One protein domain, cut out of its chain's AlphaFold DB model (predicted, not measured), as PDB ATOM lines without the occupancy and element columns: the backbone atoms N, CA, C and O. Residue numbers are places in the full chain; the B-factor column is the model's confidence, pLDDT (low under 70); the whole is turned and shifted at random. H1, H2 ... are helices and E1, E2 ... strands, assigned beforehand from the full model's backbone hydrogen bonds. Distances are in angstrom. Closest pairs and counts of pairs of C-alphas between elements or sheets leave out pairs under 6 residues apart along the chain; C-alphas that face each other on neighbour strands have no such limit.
ATOM      1  N   ILE A  12     -26.858 -10.681  41.147       88.56
ATOM      2  CA  ILE A  12     -25.701  -9.964  41.711       88.56
ATOM      3  C   ILE A  12     -25.860  -9.756  43.222       88.56
ATOM      4  O   ILE A  12     -24.882  -9.869  43.956       88.56
ATOM      5  N   SER A  13     -27.089  -9.516  43.690       85.94
ATOM      6  CA  SER A  13     -27.399  -9.428  45.119       85.94
ATOM      7  C   SER A  13     -26.984 -10.686  45.871       85.94
ATOM      8  O   SER A  13     -26.284 -10.599  46.871       85.94
ATOM      9  N   ASP A  14     -27.354 -11.850  45.341       88.44
ATOM     10  CA  ASP A  14     -27.105 -13.146  45.974       88.44
ATOM     11  C   ASP A  14     -25.610 -13.477  45.934       88.44
ATOM     12  O   ASP A  14     -25.063 -14.044  46.874       88.44
ATOM     13  N   LEU A  15     -24.926 -13.075  44.857       89.94
ATOM     14  CA  LEU A  15     -23.479 -13.214  44.734       89.94
ATOM     15  C   LEU A  15     -22.738 -12.367  45.782       89.94
ATOM     16  O   LEU A  15     -21.828 -12.872  46.433       89.94
ATOM     17  N   LEU A  16     -23.123 -11.100  45.974       90.38
ATOM     18  CA  LEU A  16     -22.517 -10.237  46.997       90.38
ATOM     19  C   LEU A  16     -22.883 -10.667  48.418       90.38
ATOM     20  O   LEU A  16     -22.039 -10.572  49.307       90.38
ATOM     21  N   GLN A  17     -24.095 -11.184  48.625       88.69
ATOM     22  CA  GLN A  17     -24.467 -11.798  49.894       88.69
ATOM     23  C   GLN A  17     -23.589 -13.021  50.183       88.69
ATOM     24  O   GLN A  17     -23.053 -13.130  51.278       88.69
ATOM     25  N   GLY A  18     -23.324 -13.872  49.187       90.19
ATOM     26  CA  GLY A  18     -22.382 -14.984  49.334       90.19
ATOM     27  C   GLY A  18     -20.961 -14.528  49.694       90.19
ATOM     28  O   GLY A  18     -20.281 -15.194  50.471       90.19
ATOM     29  N   VAL A  19     -20.505 -13.363  49.215       91.19
ATOM     30  CA  VAL A  19     -19.237 -12.770  49.685       91.19
ATOM     31  C   VAL A  19     -19.323 -12.383  51.165       91.19
ATOM     32  O   VAL A  19     -18.402 -12.686  51.924       91.19
ATOM     33  N   ASN A  20     -20.422 -11.750  51.583       88.75
ATOM     34  CA  ASN A  20     -20.651 -11.366  52.978       88.75
ATOM     35  C   ASN A  20     -20.744 -12.575  53.922       88.75
ATOM     36  O   ASN A  20     -20.269 -12.523  55.052       88.75
ATOM     37  N   ASP A  21     -21.301 -13.680  53.441       88.56
ATOM     38  CA  ASP A  21     -21.490 -14.909  54.214       88.56
ATOM     39  C   ASP A  21     -20.251 -15.821  54.182       88.56
ATOM     40  O   ASP A  21     -20.288 -16.953  54.674       88.56
ATOM     41  N   ALA A  22     -19.150 -15.340  53.588       89.12
ATOM     42  CA  ALA A  22     -17.927 -16.095  53.339       89.12
ATOM     43  C   ALA A  22     -18.150 -17.393  52.527       89.12
ATOM     44  O   ALA A  22     -17.378 -18.345  52.659       89.12
ATOM     45  N   GLU A  23     -19.169 -17.444  51.659       90.56
ATOM     46  CA  GLU A  23     -19.353 -18.522  50.672       90.56
ATOM     47  C   GLU A  23     -18.206 -18.526  49.657       90.56
ATOM     48  O   GLU A  23     -17.782 -19.592  49.231       90.56
ATOM     49  N   PHE A  24     -17.675 -17.355  49.291       92.06
ATOM     50  CA  PHE A  24     -16.613 -17.230  48.290       92.06
ATOM     51  C   PHE A  24     -15.294 -16.768  48.905       92.06
ATOM     52  O   PHE A  24     -15.235 -15.759  49.610       92.06
ATOM     53  N   VAL A  25     -14.215 -17.467  48.566       93.12
ATOM     54  CA  VAL A  25     -12.847 -17.132  48.980       93.12
ATOM     55  C   VAL A  25     -11.896 -17.138  47.788       93.12
ATOM     56  O   VAL A  25     -12.191 -17.700  46.734       93.12
ATOM     57  N   LEU A  26     -10.731 -16.517  47.944       94.06
ATOM     58  CA  LEU A  26      -9.663 -16.546  46.951       94.06
ATOM     59  C   LEU A  26      -8.555 -17.498  47.403       94.06
ATOM     60  O   LEU A  26      -8.151 -17.446  48.571       94.06
ATOM     61  N   PRO A  27      -7.992 -18.311  46.495       92.12
ATOM     62  CA  PRO A  27      -6.743 -19.006  46.769       92.12
ATOM     63  C   PRO A  27      -5.628 -18.001  47.082       92.12
ATOM     64  O   PRO A  27      -5.481 -16.990  46.393       92.12
ATOM     65  N   ARG A  28      -4.801 -18.275  48.098       89.75
ATOM     66  CA  ARG A  28      -3.773 -17.325  48.573       89.75
ATOM     67  C   ARG A  28      -2.734 -16.934  47.511       89.75
ATOM     68  O   ARG A  28      -2.158 -15.855  47.601       89.75
ATOM     69  N   PHE A  29      -2.517 -17.779  46.503       88.94
ATOM     70  CA  PHE A  29      -1.596 -17.520  45.391       88.94
ATOM     71  C   PHE A  29      -2.164 -16.584  44.310       88.94
ATOM     72  O   PHE A  29      -1.425 -16.177  43.413       88.94
ATOM     73  N   GLN A  30      -3.457 -16.234  44.352       90.56
ATOM     74  CA  GLN A  30      -4.005 -15.267  43.403       90.56
ATOM     75  C   GLN A  30      -3.462 -13.862  43.664       90.56
ATOM     76  O   GLN A  30      -3.319 -13.415  44.807       90.56
ATOM     77  N   ARG A  31      -3.194 -13.142  42.569       93.50
ATOM     78  CA  ARG A  31      -2.703 -11.761  42.611       93.50
ATOM     79  C   ARG A  31      -3.668 -10.846  43.358       93.50
ATOM     80  O   ARG A  31      -4.861 -11.111  43.452       93.50
ATOM     81  N   SER A  32      -3.165  -9.731  43.865       94.00
ATOM     82  CA  SER A  32      -4.016  -8.705  44.465       94.00
ATOM     83  C   SER A  32      -4.963  -8.059  43.451       94.00
ATOM     84  O   SER A  32      -4.811  -8.186  42.232       94.00
ATOM     85  N   PHE A  33      -5.971  -7.366  43.969       96.50
ATOM     86  CA  PHE A  33      -6.847  -6.543  43.151       96.50
ATOM     87  C   PHE A  33      -6.057  -5.389  42.515       96.50
ATOM     88  O   PHE A  33      -5.366  -4.653  43.217       96.50
ATOM     89  N   VAL A  34      -6.151  -5.241  41.191       96.38
ATOM     90  CA  VAL A  34      -5.381  -4.245  40.416       96.38
ATOM     91  C   VAL A  34      -6.248  -3.375  39.509       96.38
ATOM     92  O   VAL A  34      -5.722  -2.489  38.840       96.38
ATOM     93  N   TRP A  35      -7.563  -3.604  39.458       97.56
ATOM     94  CA  TRP A  35      -8.437  -2.804  38.604       97.56
ATOM     95  C   TRP A  35      -8.562  -1.363  39.100       97.56
ATOM     96  O   TRP A  35      -8.736  -1.079  40.287       97.56
ATOM     97  N   THR A  36      -8.476  -0.438  38.150       97.06
ATOM     98  CA  THR A  36      -8.680   0.989  38.383       97.06
ATOM     99  C   THR A  36     -10.161   1.305  38.549       97.06
ATOM    100  O   THR A  36     -11.030   0.546  38.120       97.06
ATOM    101  N   LYS A  37     -10.468   2.476  39.117       95.50
ATOM    102  CA  LYS A  37     -11.849   2.960  39.242       95.50
ATOM    103  C   LYS A  37     -12.588   2.994  37.897       95.50
ATOM    104  O   LYS A  37     -13.765   2.662  37.853       95.50
ATOM    105  N   ASN A  38     -11.898   3.343  36.809       96.31
ATOM    106  CA  ASN A  38     -12.499   3.387  35.473       96.31
ATOM    107  C   ASN A  38     -12.911   1.992  34.988       96.31
ATOM    108  O   ASN A  38     -14.022   1.833  34.507       96.31
ATOM    109  N   GLN A  39     -12.085   0.968  35.215       98.00
ATOM    110  CA  GLN A  39     -12.435  -0.416  34.866       98.00
ATOM    111  C   GLN A  39     -13.625  -0.935  35.686       98.00
ATOM    112  O   GLN A  39     -14.447  -1.696  35.183       98.00
ATOM    113  N   VAL A  40     -13.753  -0.503  36.948       96.75
ATOM    114  CA  VAL A  40     -14.949  -0.798  37.758       96.75
ATOM    115  C   VAL A  40     -16.194  -0.154  37.145       96.75
ATOM    116  O   VAL A  40     -17.228  -0.802  37.047       96.75
ATOM    117  N   VAL A  41     -16.097   1.100  36.707       95.19
ATOM    118  CA  VAL A  41     -17.200   1.814  36.048       95.19
ATOM    119  C   VAL A  41     -17.597   1.140  34.732       95.19
ATOM    120  O   VAL A  41     -18.780   0.913  34.506       95.19
ATOM    121  N   GLU A  42     -16.630   0.757  33.899       96.81
ATOM    122  CA  GLU A  42     -16.873   0.029  32.646       96.81
ATOM    123  C   GLU A  42     -17.582  -1.311  32.883       96.81
ATOM    124  O   GLU A  42     -18.504  -1.664  32.143       96.81
ATOM    125  N   LEU A  43     -17.208  -2.036  33.943       96.06
ATOM    126  CA  LEU A  43     -17.903  -3.257  34.351       96.06
ATOM    127  C   LEU A  43     -19.362  -2.982  34.721       96.06
ATOM    128  O   LEU A  43     -20.243  -3.723  34.292       96.06
ATOM    129  N   LEU A  44     -19.623  -1.942  35.515       93.44
ATOM    130  CA  LEU A  44     -20.984  -1.597  35.930       93.44
ATOM    131  C   LEU A  44     -21.851  -1.165  34.746       93.44
ATOM    132  O   LEU A  44     -22.993  -1.607  34.665       93.44
ATOM    133  N   ASN A  45     -21.304  -0.372  33.818       93.56
ATOM    134  CA  ASN A  45     -21.982  -0.017  32.569       93.56
ATOM    135  C   ASN A  45     -22.295  -1.272  31.746       93.56
ATOM    136  O   ASN A  45     -23.442  -1.492  31.385       93.56
ATOM    137  N   SER A  46     -21.320  -2.173  31.570       94.81
ATOM    138  CA  SER A  46     -21.538  -3.437  30.851       94.81
ATOM    139  C   SER A  46     -22.664  -4.269  31.475       94.81
ATOM    140  O   SER A  46     -23.508  -4.807  30.766       94.81
ATOM    141  N   ILE A  47     -22.714  -4.351  32.808       91.88
ATOM    142  CA  ILE A  47     -23.791  -5.046  33.525       91.88
ATOM    143  C   ILE A  47     -25.133  -4.356  33.291       91.88
ATOM    144  O   ILE A  47     -26.122  -5.029  33.013       91.88
ATOM    145  N   TYR A  48     -25.181  -3.030  33.415       89.44
ATOM    146  CA  TYR A  48     -26.399  -2.250  33.222       89.44
ATOM    147  C   TYR A  48     -26.987  -2.442  31.822       89.44
ATOM    148  O   TYR A  48     -28.178  -2.740  31.691       89.44
ATOM    149  N   ASP A  49     -26.115  -2.402  30.816       89.94
ATOM    150  CA  ASP A  49     -26.424  -2.583  29.398       89.94
ATOM    151  C   ASP A  49     -26.656  -4.052  29.008       89.94
ATOM    152  O   ASP A  49     -26.897  -4.356  27.843       89.94
ATOM    153  N   GLN A  50     -26.607  -4.981  29.974       88.88
ATOM    154  CA  GLN A  50     -26.774  -6.426  29.764       88.88
ATOM    155  C   GLN A  50     -25.737  -7.025  28.795       88.88
ATOM    156  O   GLN A  50     -25.973  -8.049  28.149       88.88
ATOM    157  N   ILE A  51     -24.558  -6.411  28.721       90.81
ATOM    158  CA  ILE A  51     -23.415  -6.914  27.968       90.81
ATOM    159  C   ILE A  51     -22.777  -8.070  28.758       90.81
ATOM    160  O   ILE A  51     -22.509  -7.928  29.957       90.81
ATOM    161  N   PRO A  52     -22.492  -9.224  28.123       89.06
ATOM    162  CA  PRO A  52     -21.883 -10.358  28.807       89.06
ATOM    163  C   PRO A  52     -20.528 -10.009  29.432       89.06
ATOM    164  O   PRO A  52     -19.563  -9.700  28.739       89.06
ATOM    165  N   ILE A  53     -20.426 -10.156  30.754       92.75
ATOM    166  CA  ILE A  53     -19.181  -9.921  31.505       92.75
ATOM    167  C   ILE A  53     -18.360 -11.197  31.724       92.75
ATOM    168  O   ILE A  53     -17.441 -11.200  32.543       92.75
ATOM    169  N   GLY A  54     -18.711 -12.291  31.040       90.56
ATOM    170  CA  GLY A  54     -18.141 -13.628  31.216       90.56
ATOM    171  C   GLY A  54     -18.783 -14.431  32.353       90.56
ATOM    172  O   GLY A  54     -19.818 -14.063  32.902       90.56
ATOM    173  N   VAL A  55     -18.140 -15.539  32.719       92.38
ATOM    174  CA  VAL A  55     -18.569 -16.451  33.797       92.38
ATOM    175  C   VAL A  55     -17.638 -16.337  35.000       92.38
ATOM    176  O   VAL A  55     -16.499 -15.891  34.843       92.38
ATOM    177  N   PHE A  56     -18.095 -16.719  36.189       94.38
ATOM    178  CA  PHE A  56     -17.205 -16.971  37.328       94.38
ATOM    179  C   PHE A  56     -16.896 -18.460  37.403       94.38
ATOM    180  O   PHE A  56     -17.822 -19.266  37.390       94.38
ATOM    181  N   LEU A  57     -15.618 -18.824  37.502       94.19
ATOM    182  CA  LEU A  57     -15.218 -20.211  37.729       94.19
ATOM    183  C   LEU A  57     -14.995 -20.421  39.222       94.19
ATOM    184  O   LEU A  57     -14.158 -19.747  39.823       94.19
ATOM    185  N   LEU A  58     -15.741 -21.352  39.799       93.25
ATOM    186  CA  LEU A  58     -15.708 -21.685  41.212       93.25
ATOM    187  C   LEU A  58     -15.281 -23.140  41.386       93.25
ATOM    188  O   LEU A  58     -15.722 -24.015  40.644       93.25
ATOM    189  N   TRP A  59     -14.453 -23.394  42.389       90.94
ATOM    190  CA  TRP A  59     -14.137 -24.742  42.836       90.94
ATOM    191  C   TRP A  59     -14.806 -24.995  44.179       90.94
ATOM    192  O   TRP A  59     -14.522 -24.288  45.152       90.94
ATOM    193  N   ASP A  60     -15.720 -25.966  44.201       87.25
ATOM    194  CA  ASP A  60     -16.370 -26.421  45.422       87.25
ATOM    195  C   ASP A  60     -15.467 -27.450  46.105       87.25
ATOM    196  O   ASP A  60     -15.151 -28.500  45.543       87.25
ATOM    197  N   SER A  61     -14.972 -27.107  47.291       75.50
ATOM    198  CA  SER A  61     -14.093 -27.976  48.064       75.50
ATOM    199  C   SER A  61     -14.795 -28.360  49.354       75.50
ATOM    200  O   SER A  61     -15.182 -27.493  50.137       75.50
ATOM    201  N   ASP A  62     -14.883 -29.664  49.619       72.50
ATOM    202  CA  ASP A  62     -15.436 -30.214  50.865       72.50
ATOM    203  C   ASP A  62     -14.585 -29.874  52.104       72.50
ATOM    204  O   ASP A  62     -14.988 -30.112  53.247       72.50
ATOM    205  N   GLN A  63     -13.378 -29.347  51.881       71.62
ATOM    206  CA  GLN A  63     -12.483 -28.865  52.920       71.62
ATOM    207  C   GLN A  63     -11.945 -27.489  52.546       71.62
ATOM    208  O   GLN A  63     -11.292 -27.311  51.515       71.62
ATOM    209  N   LEU A  64     -12.168 -26.519  53.428       70.69
ATOM    210  CA  LEU A  64     -11.469 -25.248  53.354       70.69
ATOM    211  C   LEU A  64     -10.037 -25.452  53.862       70.69
ATOM    212  O   LEU A  64      -9.824 -25.687  55.050       70.69
ATOM    213  N   GLY A  65      -9.057 -25.389  52.962       70.31
ATOM    214  CA  GLY A  65      -7.649 -25.382  53.356       70.31
ATOM    215  C   GLY A  65      -7.272 -24.067  54.044       70.31
ATOM    216  O   GLY A  65      -7.947 -23.057  53.880       70.31
ATOM    217  N   GLU A  66      -6.148 -24.029  54.762       69.88
ATOM    218  CA  GLU A  66      -5.688 -22.822  55.478       69.88
ATOM    219  C   GLU A  66      -5.177 -21.698  54.547       69.88
ATOM    220  O   GLU A  66      -4.961 -20.560  54.964       69.88
ATOM    221  N   ALA A  67      -4.975 -21.992  53.260       82.69
ATOM    222  CA  ALA A  67      -4.378 -21.082  52.285       82.69
ATOM    223  C   ALA A  67      -5.426 -20.300  51.471       82.69
ATOM    224  O   ALA A  67      -5.460 -20.379  50.238       82.69
ATOM    225  N   PHE A  68      -6.253 -19.501  52.146       90.00
ATOM    226  CA  PHE A  68      -7.208 -18.603  51.493       90.00
ATOM    227  C   PHE A  68      -7.082 -17.154  51.974       90.00
ATOM    228  O   PHE A  68      -6.414 -16.845  52.959       90.00
ATOM    229  N   ARG A  69      -7.741 -16.258  51.242       92.00
ATOM    230  CA  ARG A  69      -8.012 -14.870  51.631       92.00
ATOM    231  C   ARG A  69      -9.442 -14.518  51.231       92.00
ATOM    232  O   ARG A  69     -10.000 -15.128  50.318       92.00
ATOM    233  N   PHE A  70     -10.039 -13.546  51.907       92.88
ATOM    234  CA  PHE A  70     -11.374 -13.072  51.553       92.88
ATOM    235  C   PHE A  70     -11.349 -12.222  50.279       92.88
ATOM    236  O   PHE A  70     -10.312 -11.671  49.892       92.88
ATOM    237  N   ILE A  71     -12.503 -12.116  49.617       94.44
ATOM    238  CA  ILE A  71     -12.660 -11.266  48.435       94.44
ATOM    239  C   ILE A  71     -12.272  -9.821  48.786       94.44
ATOM    240  O   ILE A  71     -12.716  -9.270  49.792       94.44
ATOM    241  N   GLY A  72     -11.427  -9.207  47.956       93.31
ATOM    242  CA  GLY A  72     -10.976  -7.826  48.151       93.31
ATOM    243  C   GLY A  72     -10.145  -7.569  49.411       93.31
ATOM    244  O   GLY A  72      -9.979  -6.406  49.764       93.31
ATOM    245  N   ASP A  73      -9.648  -8.613  50.083       92.75
ATOM    246  CA  ASP A  73      -8.986  -8.526  51.397       92.75
ATOM    247  C   ASP A  73      -9.873  -7.924  52.497       92.75
ATOM    248  O   ASP A  73      -9.379  -7.369  53.478       92.75
ATOM    249  N   ILE A  74     -11.194  -8.047  52.343       91.06
ATOM    250  CA  ILE A  74     -12.176  -7.577  53.317       91.06
ATOM    251  C   ILE A  74     -12.688  -8.771  54.105       91.06
ATOM    252  O   ILE A  74     -13.283  -9.677  53.530       91.06
ATOM    253  N   VAL A  75     -12.477  -8.766  55.419       89.19
ATOM    254  CA  VAL A  75     -13.029  -9.784  56.320       89.19
ATOM    255  C   VAL A  75     -14.499  -9.447  56.597       89.19
ATOM    256  O   VAL A  75     -14.760  -8.369  57.138       89.19
ATOM    257  N   PRO A  76     -15.465 -10.316  56.245       85.38
ATOM    258  CA  PRO A  76     -16.863 -10.069  56.582       85.38
ATOM    259  C   PRO A  76     -17.106 -10.049  58.106       85.38
ATOM    260  O   PRO A  76     -16.434 -10.787  58.831       85.38
ATOM    261  N   PRO A  77     -18.070  -9.261  58.621       78.88
ATOM    262  CA  PRO A  77     -18.273  -9.084  60.065       78.88
ATOM    263  C   PRO A  77     -18.600 -10.386  60.803       78.88
ATOM    264  O   PRO A  77     -18.135 -10.610  61.916       78.88
ATOM    265  N   GLU A  78     -19.375 -11.262  60.163       72.81
ATOM    266  CA  GLU A  78     -19.796 -12.555  60.712       72.81
ATOM    267  C   GLU A  78     -18.992 -13.724  60.130       72.81
ATOM    268  O   GLU A  78     -19.466 -14.861  60.108       72.81
ATOM    269  N   ALA A  79     -17.776 -13.462  59.635       65.50
ATOM    270  CA  ALA A  79     -16.961 -14.459  58.956       65.50
ATOM    271  C   ALA A  79     -16.658 -15.666  59.855       65.50
ATOM    272  O   ALA A  79     -15.692 -15.701  60.615       65.50
ATOM    273  N   LYS A  80     -17.466 -16.712  59.698       64.69
ATOM    274  CA  LYS A  80     -17.110 -18.084  60.032       64.69
ATOM    275  C   LYS A  80     -16.895 -18.781  58.698       64.69
ATOM    276  O   LYS A  80     -17.891 -19.131  58.063       64.69
ATOM    277  N   PRO A  81     -15.640 -18.940  58.238       59.00
ATOM    278  CA  PRO A  81     -15.369 -19.694  57.026       59.00
ATOM    279  C   PRO A  81     -16.057 -21.052  57.157       59.00
ATOM    280  O   PRO A  81     -15.808 -21.798  58.109       59.00
ATOM    281  N   ARG A  82     -17.023 -21.326  56.279       62.62
ATOM    282  CA  ARG A  82     -17.781 -22.572  56.348       62.62
ATOM    283  C   ARG A  82     -16.893 -23.680  55.790       62.62
ATOM    284  O   ARG A  82     -16.052 -23.438  54.931       62.62
ATOM    285  N   ARG A  83     -17.122 -24.924  56.218       60.47
ATOM    286  CA  ARG A  83     -16.470 -26.098  55.602       60.47
ATOM    287  C   ARG A  83     -16.701 -26.193  54.081       60.47
ATOM    288  O   ARG A  83     -15.946 -26.892  53.428       60.47
ATOM    289  N   HIS A  84     -17.691 -25.467  53.552       69.38
ATOM    290  CA  HIS A  84     -18.141 -25.482  52.155       69.38
ATOM    291  C   HIS A  84     -17.921 -24.147  51.418       69.38
ATOM    292  O   HIS A  84     -18.692 -23.798  50.524       69.38
ATOM    293  N   SER A  85     -16.947 -23.329  51.830       86.50
ATOM    294  CA  SER A  85     -16.603 -22.134  51.050       86.50
ATOM    295  C   SER A  85     -15.982 -22.538  49.704       86.50
ATOM    296  O   SER A  85     -15.113 -23.405  49.640       86.50
ATOM    297  N   LYS A  86     -16.403 -21.873  48.627       90.75
ATOM    298  CA  LYS A  86     -15.964 -22.099  47.248       90.75
ATOM    299  C   LYS A  86     -14.807 -21.174  46.889       90.75
ATOM    300  O   LYS A  86     -14.859 -19.965  47.132       90.75
ATOM    301  N   TYR A  87     -13.779 -21.718  46.246       93.12
ATOM    302  CA  TYR A  87     -12.664 -20.926  45.736       93.12
ATOM    303  C   TYR A  87     -13.029 -20.275  44.403       93.12
ATOM    304  O   TYR A  87     -13.399 -20.957  43.452       93.12
ATOM    305  N   VAL A  88     -12.864 -18.958  44.299       94.81
ATOM    306  CA  VAL A  88     -12.994 -18.231  43.033       94.81
ATOM    307  C   VAL A  88     -11.710 -18.420  42.229       94.81
ATOM    308  O   VAL A  88     -10.677 -17.825  42.534       94.81
ATOM    309  N   LEU A  89     -11.765 -19.258  41.195       94.00
ATOM    310  CA  LEU A  89     -10.637 -19.544  40.307       94.00
ATOM    311  C   LEU A  89     -10.501 -18.509  39.186       94.00
ATOM    312  O   LEU A  89      -9.380 -18.172  38.809       94.00
ATOM    313  N   ASP A  90     -11.624 -17.978  38.696       94.88
ATOM    314  CA  ASP A  90     -11.658 -16.876  37.731       94.88
ATOM    315  C   ASP A  90     -12.739 -15.844  38.078       94.88
ATOM    316  O   ASP A  90     -13.766 -16.154  38.682       94.88
ATOM    317  N   GLY A  91     -12.501 -14.596  37.672       95.44
ATOM    318  CA  GLY A  91     -13.410 -13.477  37.896       95.44
ATOM    319  C   GLY A  91     -13.152 -12.704  39.188       95.44
ATOM    320  O   GLY A  91     -13.888 -11.769  39.480       95.44
ATOM    321  N   GLN A  92     -12.068 -12.989  39.916       96.12
ATOM    322  CA  GLN A  92     -11.673 -12.261  41.133       96.12
ATOM    323  C   GLN A  92     -11.803 -10.734  41.004       96.12
ATOM    324  O   GLN A  92     -12.351 -10.081  41.893       96.12
ATOM    325  N   GLN A  93     -11.283 -10.154  39.915       96.94
ATOM    326  CA  GLN A  93     -11.304  -8.701  39.721       96.94
ATOM    327  C   GLN A  93     -12.746  -8.203  39.560       96.94
ATOM    328  O   GLN A  93     -13.145  -7.281  40.255       96.94
ATOM    329  N   ARG A  94     -13.570  -8.892  38.757       97.06
ATOM    330  CA  ARG A  94     -14.994  -8.571  38.580       97.06
ATOM    331  C   ARG A  94     -15.759  -8.644  39.906       97.06
ATOM    332  O   ARG A  94     -16.451  -7.698  40.262       97.06
ATOM    333  N   LEU A  95     -15.588  -9.723  40.671       95.75
ATOM    334  CA  LEU A  95     -16.275  -9.898  41.956       95.75
ATOM    335  C   LEU A  95     -15.850  -8.843  42.987       95.75
ATOM    336  O   LEU A  95     -16.692  -8.261  43.665       95.75
ATOM    337  N   THR A  96     -14.551  -8.546  43.064       96.12
ATOM    338  CA  THR A  96     -14.020  -7.511  43.966       96.12
ATOM    339  C   THR A  96     -14.492  -6.111  43.558       96.12
ATOM    340  O   THR A  96     -14.831  -5.300  44.413       96.12
ATOM    341  N   SER A  97     -14.579  -5.825  42.256       96.06
ATOM    342  CA  SER A  97     -15.146  -4.577  41.735       96.06
ATOM    343  C   SER A  97     -16.602  -4.391  42.156       96.06
ATOM    344  O   SER A  97     -16.964  -3.313  42.624       96.06
ATOM    345  N   LEU A  98     -17.419  -5.444  42.046       93.69
ATOM    346  CA  LEU A  98     -18.810  -5.426  42.506       93.69
ATOM    347  C   LEU A  98     -18.898  -5.205  44.018       93.69
ATOM    348  O   LEU A  98     -19.703  -4.390  44.466       93.69
ATOM    349  N   LEU A  99     -18.039  -5.875  44.793       93.38
ATOM    350  CA  LEU A  99     -17.955  -5.700  46.242       93.38
ATOM    351  C   LEU A  99     -17.675  -4.241  46.616       93.38
ATOM    352  O   LEU A  99     -18.388  -3.673  47.437       93.38
ATOM    353  N   PHE A 100     -16.656  -3.629  46.008       93.25
ATOM    354  CA  PHE A 100     -16.243  -2.263  46.336       93.25
ATOM    355  C   PHE A 100     -17.240  -1.198  45.878       93.25
ATOM    356  O   PHE A 100     -17.401  -0.196  46.569       93.25
ATOM    357  N   ALA A 101     -17.903  -1.406  44.740       91.06
ATOM    358  CA  ALA A 101     -18.851  -0.443  44.189       91.06
ATOM    359  C   ALA A 101     -20.245  -0.521  44.825       91.06
ATOM    360  O   ALA A 101     -20.864   0.507  45.086       91.06
ATOM    361  N   LEU A 102     -20.765  -1.737  45.022       87.38
ATOM    362  CA  LEU A 102     -22.176  -1.939  45.352       87.38
ATOM    363  C   LEU A 102     -22.409  -2.300  46.813       87.38
ATOM    364  O   LEU A 102     -23.464  -1.925  47.295       87.38
ATOM    365  N   ARG A 103     -21.442  -2.979  47.453       81.75
ATOM    366  CA  ARG A 103     -21.366  -3.476  48.846       81.75
ATOM    367  C   ARG A 103     -22.681  -3.943  49.530       81.75
ATOM    368  O   ARG A 103     -23.687  -3.243  49.524       81.75
ATOM    369  N   PRO A 104     -22.686  -5.101  50.212       74.69
ATOM    370  CA  PRO A 104     -23.771  -5.470  51.130       74.69
ATOM    371  C   PRO A 104     -24.009  -4.393  52.204       74.69
ATOM    372  O   PRO A 104     -23.063  -3.730  52.629       74.69
ATOM    373  N   GLU A 105     -25.252  -4.228  52.670       71.81
ATOM    374  CA  GLU A 105     -25.620  -3.159  53.620       71.81
ATOM    375  C   GLU A 105     -24.873  -3.249  54.959       71.81
ATOM    376  O   GLU A 105     -24.543  -2.229  55.560       71.81
ATOM    377  N   ASN A 106     -24.563  -4.466  55.399       79.56
ATOM    378  CA  ASN A 106     -23.859  -4.767  56.643       79.56
ATOM    379  C   ASN A 106     -22.333  -4.885  56.485       79.56
ATOM    380  O   ASN A 106     -21.642  -5.151  57.468       79.56
ATOM    381  N   LEU A 107     -21.782  -4.684  55.281       82.88
ATOM    382  CA  LEU A 107     -20.344  -4.778  55.051       82.88
ATOM    383  C   LEU A 107     -19.680  -3.397  55.091       82.88
ATOM    384  O   LEU A 107     -19.777  -2.595  54.158       82.88
ATOM    385  N   HIS A 108     -18.924  -3.144  56.158       82.94
ATOM    386  CA  HIS A 108     -18.127  -1.929  56.290       82.94
ATOM    387  C   HIS A 108     -16.792  -2.066  55.548       82.94
ATOM    388  O   HIS A 108     -15.932  -2.862  55.917       82.94
ATOM    389  N   LEU A 109     -16.605  -1.253  54.506       87.31
ATOM    390  CA  LEU A 109     -15.322  -1.130  53.811       87.31
ATOM    391  C   LEU A 109     -14.432  -0.088  54.507       87.31
ATOM    392  O   LEU A 109     -14.953   0.938  54.951       87.31
ATOM    393  N   PRO A 110     -13.097  -0.275  54.533       90.94
ATOM    394  CA  PRO A 110     -12.166   0.768  54.951       90.94
ATOM    395  C   PRO A 110     -12.390   2.068  54.172       90.94
ATOM    396  O   PRO A 110     -12.604   2.034  52.956       90.94
ATOM    397  N   GLU A 111     -12.273   3.217  54.841       89.56
ATOM    398  CA  GLU A 111     -12.584   4.525  54.242       89.56
ATOM    399  C   GLU A 111     -11.768   4.800  52.969       89.56
ATOM    400  O   GLU A 111     -12.305   5.269  51.967       89.56
ATOM    401  N   ALA A 112     -10.493   4.404  52.949       91.50
ATOM    402  CA  ALA A 112      -9.638   4.537  51.770       91.50
ATOM    403  C   ALA A 112     -10.187   3.785  50.540       91.50
ATOM    404  O   ALA A 112     -10.064   4.266  49.414       91.50
ATOM    405  N   ILE A 113     -10.811   2.619  50.740       91.38
ATOM    406  CA  ILE A 113     -11.430   1.827  49.667       91.38
ATOM    407  C   ILE A 113     -12.788   2.428  49.295       91.38
ATOM    408  O   ILE A 113     -13.049   2.641  48.111       91.38
ATOM    409  N   SER A 114     -13.612   2.750  50.297       88.31
ATOM    410  CA  SER A 114     -14.930   3.381  50.136       88.31
ATOM    411  C   SER A 114     -14.844   4.665  49.300       88.31
ATOM    412  O   SER A 114     -15.551   4.814  48.305       88.31
ATOM    413  N   SER A 115     -13.908   5.555  49.637       88.38
ATOM    414  CA  SER A 115     -13.658   6.801  48.907       88.38
ATOM    415  C   SER A 115     -13.104   6.548  47.498       88.38
ATOM    416  O   SER A 115     -13.578   7.119  46.508       88.38
ATOM    417  N   LYS A 116     -12.147   5.616  47.358       91.50
ATOM    418  CA  LYS A 116     -11.545   5.280  46.058       91.50
ATOM    419  C   LYS A 116     -12.576   4.766  45.051       91.50
ATOM    420  O   LYS A 116     -12.516   5.162  43.888       91.50
ATOM    421  N   TYR A 117     -13.522   3.932  45.479       91.62
ATOM    422  CA  TYR A 117     -14.548   3.336  44.612       91.62
ATOM    423  C   TYR A 117     -15.933   3.964  44.787       91.62
ATOM    424  O   TYR A 117     -16.943   3.341  44.483       91.62
ATOM    425  N   GLU A 118     -15.983   5.232  45.191       88.69
ATOM    426  CA  GLU A 118     -17.218   6.009  45.173       88.69
ATOM    427  C   GLU A 118     -17.692   6.241  43.731       88.69
ATOM    428  O   GLU A 118     -17.065   6.990  42.977       88.69
ATOM    429  N   ILE A 119     -18.788   5.600  43.335       90.06
ATOM    430  CA  ILE A 119     -19.309   5.652  41.969       90.06
ATOM    431  C   ILE A 119     -20.650   6.381  41.949       90.06
ATOM    432  O   ILE A 119     -21.441   6.338  42.893       90.06
ATOM    433  N   TYR A 120     -20.880   7.077  40.847       87.06
ATOM    434  CA  TYR A 120     -22.059   7.883  40.599       87.06
ATOM    435  C   TYR A 120     -22.835   7.290  39.436       87.06
ATOM    436  O   TYR A 120     -22.222   6.881  38.458       87.06
ATOM    437  N   PHE A 121     -24.158   7.279  39.525       85.81
ATOM    438  CA  PHE A 121     -25.019   6.986  38.385       85.81
ATOM    439  C   PHE A 121     -25.737   8.257  37.943       85.81
ATOM    440  O   PHE A 121     -26.294   8.980  38.778       85.81
ATOM    441  N   CYS A 122     -25.700   8.530  36.645       82.75
ATOM    442  CA  CYS A 122     -26.445   9.599  36.006       82.75
ATOM    443  C   CYS A 122     -27.738   9.010  35.434       82.75
ATOM    444  O   CYS A 122     -27.712   8.030  34.702       82.75
ATOM    445  N   ILE A 123     -28.881   9.576  35.820       80.88
ATOM    446  CA  ILE A 123     -30.191   9.060  35.401       80.88
ATOM    447  C   ILE A 123     -30.497   9.408  33.937       80.88
ATOM    448  O   ILE A 123     -31.193   8.645  33.283       80.88
ATOM    449  N   ASP A 124     -29.973  10.520  33.418       75.75
ATOM    450  CA  ASP A 124     -30.355  11.019  32.089       75.75
ATOM    451  C   ASP A 124     -29.767  10.192  30.941       75.75
ATOM    452  O   ASP A 124     -30.439   9.948  29.944       75.75
ATOM    453  N   ASP A 125     -28.506   9.788  31.077       83.06
ATOM    454  CA  ASP A 125     -27.799   8.942  30.107       83.06
ATOM    455  C   ASP A 125     -27.684   7.486  30.573       83.06
ATOM    456  O   ASP A 125     -27.061   6.667  29.902       83.06
ATOM    457  N   GLU A 126     -28.280   7.173  31.723       84.62
ATOM    458  CA  GLU A 126     -28.251   5.862  32.360       84.62
ATOM    459  C   GLU A 126     -26.829   5.283  32.547       84.62
ATOM    460  O   GLU A 126     -26.637   4.068  32.511       84.62
ATOM    461  N   CYS A 127     -25.819   6.135  32.779       86.31
ATOM    462  CA  CYS A 127     -24.415   5.718  32.866       86.31
ATOM    463  C   CYS A 127     -23.791   5.875  34.262       86.31
ATOM    464  O   CYS A 127     -24.070   6.799  35.037       86.31
ATOM    465  N   PHE A 128     -22.849   4.982  34.570       90.38
ATOM    466  CA  PHE A 128     -21.974   5.072  35.733       90.38
ATOM    467  C   PHE A 128     -20.735   5.936  35.461       90.38
ATOM    468  O   PHE A 128     -20.137   5.899  34.385       90.38
ATOM    469  N   TYR A 129     -20.288   6.654  36.495       90.38
ATOM    470  CA  TYR A 129     -19.131   7.543  36.476       90.38
ATOM    471  C   TYR A 129     -18.270   7.402  37.733       90.38
ATOM    472  O   TYR A 129     -18.756   7.348  38.863       90.38
ATOM    473  N   GLY A 130     -16.948   7.433  37.545       88.94
ATOM    474  CA  GLY A 130     -15.971   7.396  38.640       88.94
ATOM    475  C   GLY A 130     -15.758   8.748  39.331       88.94
ATOM    476  O   GLY A 130     -15.016   8.848  40.307       88.94
ATOM    477  N   LYS A 131     -16.369   9.815  38.826       86.19
ATOM    478  CA  LYS A 131     -16.388  11.144  39.437       86.19
ATOM    479  C   LYS A 131     -17.788  11.700  39.270       86.19
ATOM    480  O   LYS A 131     -18.474  11.338  38.318       86.19
ATOM    481  N   ARG A 132     -18.191  12.599  40.163       78.06
ATOM    482  CA  ARG A 132     -19.455  13.306  39.998       78.06
ATOM    483  C   ARG A 132     -19.411  14.086  38.671       78.06
ATOM    484  O   ARG A 132     -18.488  14.887  38.506       78.06
ATOM    485  N   PRO A 133     -20.340  13.846  37.729       68.81
ATOM    486  CA  PRO A 133     -20.360  14.578  36.471       68.81
ATOM    487  C   PRO A 133     -20.625  16.068  36.723       68.81
ATOM    488  O   PRO A 133     -21.371  16.443  37.632       68.81
ATOM    489  N   ASP A 134     -19.949  16.917  35.950       66.00
ATOM    490  CA  ASP A 134     -20.010  18.368  36.108       66.00
ATOM    491  C   ASP A 134     -21.357  18.904  35.601       66.00
ATOM    492  O   ASP A 134     -21.798  18.553  34.504       66.00
ATOM    493  N   LYS A 135     -21.995  19.796  36.371       56.19
ATOM    494  CA  LYS A 135     -23.343  20.327  36.085       56.19
ATOM    495  C   LYS A 135     -23.439  21.067  34.747       56.19
ATOM    496  O   LYS A 135     -24.536  21.329  34.288       56.19
ATOM    497  N   LYS A 136     -22.306  21.450  34.146       52.53
ATOM    498  CA  LYS A 136     -22.242  22.137  32.844       52.53
ATOM    499  C   LYS A 136     -22.283  21.192  31.638       52.53
ATOM    500  O   LYS A 136     -22.512  21.660  30.530       52.53
ATOM    501  N   LYS A 137     -22.026  19.891  31.833       51.66
ATOM    502  CA  LYS A 137     -22.107  18.861  30.776       51.66
ATOM    503  C   LYS A 137     -23.448  18.129  30.746       51.66
ATOM    504  O   LYS A 137     -23.709  17.396  29.804       51.66
ATOM    505  N   VAL A 138     -24.273  18.339  31.765       52.06
ATOM    506  CA  VAL A 138     -25.615  17.768  31.904       52.06
ATOM    507  C   VAL A 138     -26.592  18.949  31.946       52.06
ATOM    508  O   VAL A 138     -26.226  20.018  32.426       52.06
ATOM    509  N   SER A 139     -27.787  18.814  31.373       44.31
ATOM    510  CA  SER A 139     -28.744  19.925  31.209       44.31
ATOM    511  C   SER A 139     -28.999  20.688  32.536       44.31
ATOM    512  O   SER A 139     -28.932  20.082  33.601       44.31
ATOM    513  N   PRO A 140     -29.330  21.997  32.556       44.72
ATOM    514  CA  PRO A 140     -29.459  22.791  33.796       44.72
ATOM    515  C   PRO A 140     -30.552  22.340  34.789       44.72
ATOM    516  O   PRO A 140     -30.734  22.967  35.828       44.72
ATOM    517  N   GLN A 141     -31.285  21.266  34.483       46.38
ATOM    518  CA  GLN A 141     -32.448  20.767  35.225       46.38
ATOM    519  C   GLN A 141     -32.121  19.566  36.147       46.38
ATOM    520  O   GLN A 141     -33.020  18.889  36.645       46.38
ATOM    521  N   VAL A 142     -30.837  19.257  36.366       44.62
ATOM    522  CA  VAL A 142     -30.406  17.936  36.866       44.62
ATOM    523  C   VAL A 142     -30.301  17.879  38.391       44.62
ATOM    524  O   VAL A 142     -29.347  18.370  38.997       44.62
ATOM    525  N   ASN A 143     -31.260  17.177  38.996       45.69
ATOM    526  CA  ASN A 143     -31.310  16.802  40.416       45.69
ATOM    527  C   ASN A 143     -30.882  15.336  40.677       45.69
ATOM    528  O   ASN A 143     -31.118  14.807  41.761       45.69
ATOM    529  N   TRP A 144     -30.258  14.648  39.714       57.12
ATOM    530  CA  TRP A 144     -30.442  13.191  39.598       57.12
ATOM    531  C   TRP A 144     -29.183  12.314  39.686       57.12
ATOM    532  O   TRP A 144     -29.245  11.123  39.401       57.12
ATOM    533  N   VAL A 145     -28.042  12.843  40.138       57.91
ATOM    534  CA  VAL A 145     -26.850  12.009  40.371       57.91
ATOM    535  C   VAL A 145     -26.959  11.301  41.721       57.91
ATOM    536  O   VAL A 145     -26.898  11.950  42.770       57.91
ATOM    537  N   ARG A 146     -27.065   9.969  41.713       63.09
ATOM    538  CA  ARG A 146     -27.065   9.156  42.939       63.09
ATOM    539  C   ARG A 146     -25.678   8.563  43.174       63.09
ATOM    540  O   ARG A 146     -25.110   7.936  42.283       63.09
ATOM    541  N   LYS A 147     -25.138   8.756  44.381       61.34
ATOM    542  CA  LYS A 147     -23.994   7.970  44.861       61.34
ATOM    543  C   LYS A 147     -24.484   6.543  45.050       61.34
ATOM    544  O   LYS A 147     -25.449   6.326  45.779       61.34
ATOM    545  N   ILE A 148     -23.839   5.597  44.382       69.06
ATOM    546  CA  ILE A 148     -24.196   4.189  44.492       69.06
ATOM    547  C   ILE A 148     -23.256   3.551  45.500       69.06
ATOM    548  O   ILE A 148     -22.038   3.619  45.374       69.06
ATOM    549  N   ASN A 149     -23.851   3.000  46.547       59.69
ATOM    550  CA  ASN A 149     -23.164   2.281  47.612       59.69
ATOM    551  C   ASN A 149     -24.043   1.162  48.195       59.69
ATOM    552  O   ASN A 149     -23.809   0.741  49.329       59.69
ATOM    553  N   SER A 150     -25.092   0.789  47.455       62.22
ATOM    554  CA  SER A 150     -26.058  -0.241  47.810       62.22
ATOM    555  C   SER A 150     -26.600  -0.911  46.547       62.22
ATOM    556  O   SER A 150     -26.843  -0.267  45.519       62.22
ATOM    557  N   LEU A 151     -26.852  -2.215  46.672       59.62
ATOM    558  CA  LEU A 151     -27.564  -3.055  45.708       59.62
ATOM    559  C   LEU A 151     -28.976  -2.552  45.376       59.62
ATOM    560  O   LEU A 151     -29.473  -2.861  44.293       59.62
ATOM    561  N   ALA A 152     -29.595  -1.749  46.252       59.38
ATOM    562  CA  ALA A 152     -30.926  -1.166  46.050       59.38
ATOM    563  C   ALA A 152     -31.040  -0.339  44.755       59.38
ATOM    564  O   ALA A 152     -32.138  -0.058  44.277       59.38
ATOM    565  N   PHE A 153     -29.903   0.051  44.173       59.09
ATOM    566  CA  PHE A 153     -29.849   0.768  42.910       59.09
ATOM    567  C   PHE A 153     -30.185  -0.096  41.678       59.09
ATOM    568  O   PHE A 153     -30.737   0.417  40.705       59.09
ATOM    569  N   MET A 154     -29.887  -1.399  41.688       59.94
ATOM    570  CA  MET A 154     -30.127  -2.259  40.522       59.94
ATOM    571  C   MET A 154     -31.598  -2.679  40.443       59.94
ATOM    572  O   MET A 154     -31.988  -3.738  40.924       59.94
TER     573      MET A 154
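AT A GLANCE: This is residues 12 to 154 of the 165 residues of the protein "DUF262 domain-containing protein" of Parcubacteria group bacterium GW2011_GWB1_40_14 (UniProt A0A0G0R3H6). Two small sheets stand toward opposite ends of an elongated body, with H3 in the middle between them: E2, E4, E1 and E3 form a strongly twisted sheet on one side of it, and E6, E5 and E7 form a smaller one on the other. H2 packs on one face of the smaller sheet, over its edge strand E6, and crosses H3, while H1 and H4 are short helices near H3. The printed part has 143 residues with four named helices and seven named strands, in the order H1 E1 H2 E2 E3 E4 H3 H4 E5 E6 E7; the first sheet, E2 E4 E1 E3, is mixed, and the second, E6 E5 E7, is antiparallel. The class is mixed, helices and strands, with under half of the residues in named elements. The whole is compact, with a radius of gyration of the C-alphas of 16.3 A, and spans 58 by 29 by 24 A, only just elongated.

HOW THE PARTS SIT: Start at H1, residues 12 to 20, which only grazes the first sheet, with its residues 15 to 20. In that sheet find E1, residues 24 to 27, E2, residues 56 to 60, E3, residues 68 to 70, and E4, residues 86 to 90. E1 is staggered: its residues 24 to 25 pair with E4, parallel, N 88 and O 25 being 2.8 A apart, and its residues 25 to 27 pair with E3, antiparallel, N 26 and O 69 being 2.8 A apart. E2 and E4 are antiparallel, with N 89 and O 57 at 2.8 A. Next look at H2, residues 37 to 48, and H3, residues 92 to 102: they touch about perpendicular at 84 degrees, through residues 40 to 44 alone of H2, the closest C-alphas being those of Val 40 and Ser 97, 5.5 A apart. H1 and H3 only just touch, with 3 pairs of C-alphas within 8 A, the closest those of Leu 16 and Leu 99 at 6.5 A. H3 is on the first sheet at a height of 11.0 A. H4, residues 111 to 116, is close to H3 but not clearly touching, the closest C-alphas being those of Phe 100 and Ser 114 at 6.9 A. Then come E5, residues 119 to 122, E6, residues 127 to 129, and E7, residues 146 to 148. E5 and E6 form a hairpin, with N 129 and O 120 at 2.8 A; E5 and E7 are antiparallel, with N 148 and O 119 at 2.9 A. H2 is on one face of this sheet, two layers, a helix over a sheet; it lies over E6, with the C-alphas of Val 41 and Phe 128 closest at 5.8 A. In H1, H2, H3 and H4 every O i to N i+4 pair is within hydrogen-bond range.

IN THESE COORDINATES: Find C-alpha 12 at (-25.701, -9.964, 41.711); from there H1 runs 12.4 A to residue 20. H2 is the longest helix, 16.6 A from residue 37 to 48, and H3 runs 15.3 A from C-alpha 92 at (-11.673, -12.261, 41.133) to residue 102. E2 measures 12.5 A and E4 11.7 A; E1 and E5 measure 10.1 A each. The shorter H4, E3 and E6 lie at residues 111 to 116, 68 to 70 and 127 to 129, and E7 ends at C-alpha 148, (-24.196, 4.189, 44.492).

THE WHOLE: The C-alphas farthest apart are those of Gln 63 and Pro 140, 57.6 A. The printed part has no cut. Two links are long: E3 to E4, with 15 residues, and E6 to E7, with 16. The mean pLDDT of the printed part is 83.1; look for values under 70 at residue 66, residues 79 to 84 and residues 133 to 154.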